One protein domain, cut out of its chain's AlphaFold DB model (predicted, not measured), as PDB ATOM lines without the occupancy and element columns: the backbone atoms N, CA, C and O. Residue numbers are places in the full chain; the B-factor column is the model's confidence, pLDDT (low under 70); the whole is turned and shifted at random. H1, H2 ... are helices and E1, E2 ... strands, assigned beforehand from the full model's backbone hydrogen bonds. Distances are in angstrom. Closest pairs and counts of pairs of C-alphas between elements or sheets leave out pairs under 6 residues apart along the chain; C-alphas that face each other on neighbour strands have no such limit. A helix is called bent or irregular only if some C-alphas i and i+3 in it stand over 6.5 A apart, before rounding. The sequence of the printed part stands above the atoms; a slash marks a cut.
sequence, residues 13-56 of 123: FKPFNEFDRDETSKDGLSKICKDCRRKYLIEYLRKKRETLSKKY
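What this domain is: This is residues 13 to 56 of the 123 residues of an uncharacterized protein of candidate division KSB1 bacterium (UniProt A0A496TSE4). One long helix, H1, runs out as an arm from a small head of loop, residues 16 to 33, with the short strand E1 at the other end of that loop. Residues 38 to 56 stick out free, and this arm makes most of the length. The printed part has 44 residues with one named strand and then one named helix, mostly helix by class. It is extended, with a radius of gyration of the C-alphas of 14.5 A and spans of 42 by 20 by 11 A.

How they stand to each other: In H1, residues 34 to 53, every O i to N i+4 pair is within hydrogen-bond range. E1, residues 13 to 15, is apart from H1 and pairs with no named strand.

Where its parts are: H1 is 28.2 A long, from C-alpha 34 at (215.464, 200.063, 165.612) to C-alpha 53 at (207.711, 188.788, 190.313), and is not bent. E1 is 7.1 A long and begins at C-alpha 13, (213.954, 210.832, 159.147).

The domain as a whole: The C-alphas of Pro 15 and Tyr 56, the two farthest apart, are 42.7 A apart. The link from E1 to H1 is long, 18 residues. The printed part has no cut, and no printed residue is under 70 in pLDDT.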
ATOM      1  N   PHE A  13     213.653 211.503 160.413       97.38
ATOM      2  CA  PHE A  13     213.954 210.832 159.147       97.38
ATOM      3  C   PHE A  13     215.264 210.061 159.284       97.38
ATOM      4  O   PHE A  13     216.304 210.650 159.565       97.38
ATOM      5  N   LYS A  14     215.215 208.744 159.082       96.75
ATOM      6  CA  LYS A  14     216.382 207.861 159.167       96.75
ATOM      7  C   LYS A  14     216.514 207.011 157.904       96.75
ATOM      8  O   LYS A  14     215.498 206.770 157.242       96.75
ATOM      9  N   PRO A  15     217.726 206.543 157.568       96.81
ATOM     10  CA  PRO A  15     217.911 205.660 156.430       96.81
ATOM     11  C   PRO A  15     217.150 204.338 156.605       96.81
ATOM     12  O   PRO A  15     216.887 203.907 157.726       96.81
ATOM     13  N   PHE A  16     216.796 203.669 155.508       96.12
ATOM     14  CA  PHE A  16     216.013 202.423 155.543       96.12
ATOM     15  C   PHE A  16     216.654 201.295 156.370       96.12
ATOM     16  O   PHE A  16     215.934 200.508 156.979       96.12
ATOM     17  N   ASN A  17     217.986 201.236 156.459       95.69
ATOM     18  CA  ASN A  17     218.698 200.237 157.269       95.69
ATOM     19  C   ASN A  17     218.509 200.420 158.792       95.69
ATOM     20  O   ASN A  17     218.787 199.487 159.549       95.69
ATOM     21  N   GLU A  18     217.989 201.566 159.239       97.88
ATOM     22  CA  GLU A  18     217.612 201.837 160.633       97.88
ATOM     23  C   GLU A  18     216.222 201.295 160.994       97.88
ATOM     24  O   GLU A  18     215.723 201.516 162.100       97.88
ATOM     25  N   PHE A  19     215.584 200.571 160.076       98.00
ATOM     26  CA  PHE A  19     214.286 199.936 160.258       98.00
ATOM     27  C   PHE A  19     214.421 198.432 160.018       98.00
ATOM     28  O   PHE A  19     215.167 197.988 159.148       98.00
ATOM     29  N   ASP A  20     213.723 197.634 160.826       97.56
ATOM     30  CA  ASP A  20     213.611 196.196 160.576       97.56
ATOM     31  C   ASP A  20     212.681 195.940 159.389       97.56
ATOM     32  O   ASP A  20     211.803 196.756 159.096       97.56
ATOM     33  N   ARG A  21     212.847 194.788 158.734       96.69
ATOM     34  CA  ARG A  21     211.927 194.355 157.680       96.69
ATOM     35  C   ARG A  21     210.548 194.074 158.264       96.69
ATOM     36  O   ARG A  21     210.424 193.537 159.364       96.69
ATOM     37  N   ASP A  22     209.529 194.443 157.509       96.81
ATOM     38  CA  ASP A  22     208.132 194.188 157.829       96.81
ATOM     39  C   ASP A  22     207.396 193.894 156.525       96.81
ATOM     40  O   ASP A  22     207.005 194.805 155.803       96.81
ATOM     41  N   GLU A  23     207.238 192.610 156.206       95.19
ATOM     42  CA  GLU A  23     206.606 192.159 154.957       95.19
ATOM     43  C   GLU A  23     205.128 192.559 154.867       95.19
ATOM     44  O   GLU A  23     204.546 192.558 153.786       95.19
ATOM     45  N   THR A  24     204.518 192.946 155.990       94.31
ATOM     46  CA  THR A  24     203.131 193.419 156.022       94.31
ATOM     47  C   THR A  24     203.000 194.906 155.689       94.31
ATOM     48  O   THR A  24     201.890 195.386 155.447       94.31
ATOM     49  N   SER A  25     204.102 195.666 155.687       94.56
ATOM     50  CA  SER A  25     204.076 197.092 155.375       94.56
ATOM     51  C   SER A  25     204.229 197.347 153.873       94.56
ATOM     52  O   SER A  25     204.917 196.628 153.153       94.56
ATOM     53  N   LYS A  26     203.622 198.441 153.393       91.50
ATOM     54  CA  LYS A  26     203.679 198.851 151.979       91.50
ATOM     55  C   LYS A  26     205.112 199.026 151.455       91.50
ATOM     56  O   LYS A  26     205.359 198.829 150.273       91.50
ATOM     57  N   ASP A  27     206.026 199.456 152.319       92.31
ATOM     58  CA  ASP A  27     207.424 199.739 151.992       92.31
ATOM     59  C   ASP A  27     208.391 198.626 152.435       92.31
ATOM     60  O   ASP A  27     209.603 198.800 152.328       92.31
ATOM     61  N   GLY A  28     207.881 197.504 152.955       95.69
ATOM     62  CA  GLY A  28     208.686 196.388 153.456       95.69
ATOM     63  C   GLY A  28     209.488 196.690 154.731       95.69
ATOM     64  O   GLY A  28     210.355 195.902 155.114       95.69
ATOM     65  N   LEU A  29     209.252 197.834 155.381       96.88
ATOM     66  CA  LEU A  29     210.002 198.330 156.533       96.88
ATOM     67  C   LEU A  29     209.085 198.689 157.705       96.88
ATOM     68  O   LEU A  29     208.055 199.348 157.556       96.88
ATOM     69  N   SER A  30     209.545 198.404 158.921       97.31
ATOM     70  CA  SER A  30     208.825 198.733 160.150       97.31
ATOM     71  C   SER A  30     208.457 200.217 160.246       97.31
ATOM     72  O   SER A  30     209.189 201.102 159.802       97.31
ATOM     73  N   LYS A  31     207.325 200.518 160.889       97.00
ATOM     74  CA  LYS A  31     206.854 201.897 161.125       97.00
ATOM     75  C   LYS A  31     207.774 202.701 162.057       97.00
ATOM     76  O   LYS A  31     207.749 203.930 162.024       97.00
ATOM     77  N   ILE A  32     208.557 202.028 162.901       98.00
ATOM     78  CA  ILE A  32     209.458 202.644 163.885       98.00
ATOM     79  C   ILE A  32     210.904 202.220 163.640       98.00
ATOM     80  O   ILE A  32     211.150 201.116 163.162       98.00
ATOM     81  N   CYS A  33     211.858 203.073 164.009       98.25
ATOM     82  CA  CYS A  33     213.275 202.737 163.917       98.25
ATOM     83  C   CYS A  33     213.694 201.702 164.973       98.25
ATOM     84  O   CYS A  33     213.039 201.539 166.014       98.25
ATOM     85  N   LYS A  34     214.834 201.053 164.729       98.19
ATOM     86  CA  LYS A  34     215.464 200.063 165.612       98.19
ATOM     87  C   LYS A  34     215.683 200.591 167.029       98.19
ATOM     88  O   LYS A  34     215.423 199.875 167.993       98.19
ATOM     89  N   ASP A  35     216.062 201.859 167.188       98.38
ATOM     90  CA  ASP A  35     216.237 202.472 168.511       98.38
ATOM     91  C   ASP A  35     214.928 202.592 169.291       98.38
ATOM     92  O   ASP A  35     214.864 202.231 170.469       98.38
ATOM     93  N   CYS A  36     213.864 203.075 168.644       98.31
ATOM     94  CA  CYS A  36     212.545 203.149 169.265       98.31
ATOM     95  C   CYS A  36     212.033 201.756 169.634       98.31
ATOM     96  O   CYS A  36     211.472 201.581 170.717       98.31
ATOM     97  N   ARG A  37     212.266 200.762 168.770       98.00
ATOM     98  CA  ARG A  37     211.922 199.365 169.044       98.00
ATOM     99  C   ARG A  37     212.707 198.803 170.230       98.00
ATOM    100  O   ARG A  37     212.104 198.185 171.102       98.00
ATOM    101  N   ARG A  38     214.011 199.075 170.322       98.19
ATOM    102  CA  ARG A  38     214.858 198.659 171.451       98.19
ATOM    103  C   ARG A  38     214.388 199.269 172.771       98.19
ATOM    104  O   ARG A  38     214.237 198.547 173.751       98.19
ATOM    105  N   LYS A  39     214.107 200.579 172.793       98.38
ATOM    106  CA  LYS A  39     213.578 201.274 173.982       98.38
ATOM    107  C   LYS A  39     212.247 200.667 174.436       98.38
ATOM    108  O   LYS A  39     212.091 200.365 175.615       98.38
ATOM    109  N   TYR A  40     211.336 200.424 173.490       97.19
ATOM    110  CA  TYR A  40     210.066 199.752 173.763       97.19
ATOM    111  C   TYR A  40     210.268 198.348 174.354       97.19
ATOM    112  O   TYR A  40     209.645 198.014 175.358       97.19
ATOM    113  N   LEU A  41     211.167 197.544 173.775       96.88
ATOM    114  CA  LEU A  41     211.440 196.187 174.250       96.88
ATOM    115  C   LEU A  41     211.990 196.181 175.683       96.88
ATOM    116  O   LEU A  41     211.535 195.391 176.502       96.88
ATOM    117  N   ILE A  42     212.930 197.075 176.008       97.81
ATOM    118  CA  ILE A  42     213.493 197.192 177.363       97.81
ATOM    119  C   ILE A  42     212.394 197.520 178.381       97.81
ATOM    120  O   ILE A  42     212.305 196.875 179.427       97.81
ATOM    121  N   GLU A  43     211.534 198.492 178.070       98.19
ATOM    122  CA  GLU A  43     210.423 198.875 178.945       98.19
ATOM    123  C   GLU A  43     209.412 197.731 179.114       98.19
ATOM    124  O   GLU A  43     208.997 197.425 180.234       98.19
ATOM    125  N   TYR A  44     209.055 197.058 178.017       97.12
ATOM    126  CA  TYR A  44     208.170 195.896 178.034       97.12
ATOM    127  C   TYR A  44     208.731 194.767 178.908       97.12
ATOM    128  O   TYR A  44     208.026 194.255 179.777       97.12
ATOM    129  N   LEU A  45     210.007 194.406 178.734       96.81
ATOM    130  CA  LEU A  45     210.652 193.339 179.504       96.81
ATOM    131  C   LEU A  45     210.764 193.688 180.991       96.81
ATOM    132  O   LEU A  45     210.601 192.804 181.837       96.81
ATOM    133  N   ARG A  46     210.997 194.963 181.323       98.06
ATOM    134  CA  ARG A  46     210.981 195.447 182.707       98.06
ATOM    135  C   ARG A  46     209.602 195.256 183.340       98.06
ATOM    136  O   ARG A  46     209.503 194.591 184.368       98.06
ATOM    137  N   LYS A  47     208.546 195.759 182.694       98.25
ATOM    138  CA  LYS A  47     207.163 195.617 183.179       98.25
ATOM    139  C   LYS A  47     206.740 194.153 183.273       98.25
ATOM    140  O   LYS A  47     206.124 193.755 184.257       98.25
ATOM    141  N   LYS A  48     207.102 193.327 182.283       97.38
ATOM    142  CA  LYS A  48     206.831 191.881 182.300       97.38
ATOM    143  C   LYS A  48     207.489 191.223 183.512       97.38
ATOM    144  O   LYS A  48     206.814 190.505 184.244       97.38
ATOM    145  N   ARG A  49     208.769 191.514 183.776       98.06
ATOM    146  CA  ARG A  49     209.480 191.007 184.958       98.06
ATOM    147  C   ARG A  49     208.809 191.448 186.258       98.06
ATOM    148  O   ARG A  49     208.596 190.610 187.124       98.06
ATOM    149  N   GLU A  50     208.454 192.725 186.389       98.19
ATOM    150  CA  GLU A  50     207.762 193.255 187.573       98.19
ATOM    151  C   GLU A  50     206.420 192.543 187.812       98.19
ATOM    152  O   GLU A  50     206.136 192.126 188.933       98.19
ATOM    153  N   THR A  51     205.622 192.328 186.763       98.12
ATOM    154  CA  THR A  51     204.361 191.573 186.844       98.12
ATOM    155  C   THR A  51     204.579 190.112 187.237       98.12
ATOM    156  O   THR A  51     203.841 189.589 188.070       98.12
ATOM    157  N   LEU A  52     205.588 189.444 186.675       98.00
ATOM    158  CA  LEU A  52     205.885 188.045 186.992       98.00
ATOM    159  C   LEU A  52     206.391 187.875 188.431       98.00
ATOM    160  O   LEU A  52     205.975 186.936 189.102       98.00
ATOM    161  N   SER A  53     207.210 188.803 188.930       98.19
ATOM    162  CA  SER A  53     207.711 188.788 190.313       98.19
ATOM    163  C   SER A  53     206.610 188.935 191.368       98.19
ATOM    164  O   SER A  53     206.829 188.574 192.518       98.19
ATOM    165  N   LYS A  54     205.427 189.442 190.996       98.19
ATOM    166  CA  LYS A  54     204.249 189.465 191.882       98.19
ATOM    167  C   LYS A  54     203.550 188.107 191.980       98.19
ATOM    168  O   LYS A  54     202.828 187.875 192.941       98.19
ATOM    169  N   LYS A  55     203.721 187.236 190.979       97.81
ATOM    170  CA  LYS A  55     203.052 185.929 190.882       97.81
ATOM    171  C   LYS A  55     203.956 184.771 191.301       97.81
ATOM    172  O   LYS A  55     203.471 183.764 191.803       97.81
ATOM    173  N   TYR A  56     205.257 184.891 191.042       97.94
ATOM    174  CA  TYR A  56     206.200 183.784 191.130       97.94
ATOM    175  C   TYR A  56     207.499 184.192 191.821       97.94
ATOM    176  O   TYR A  56     207.906 185.353 191.797       97.94
TER     177      TYR A  56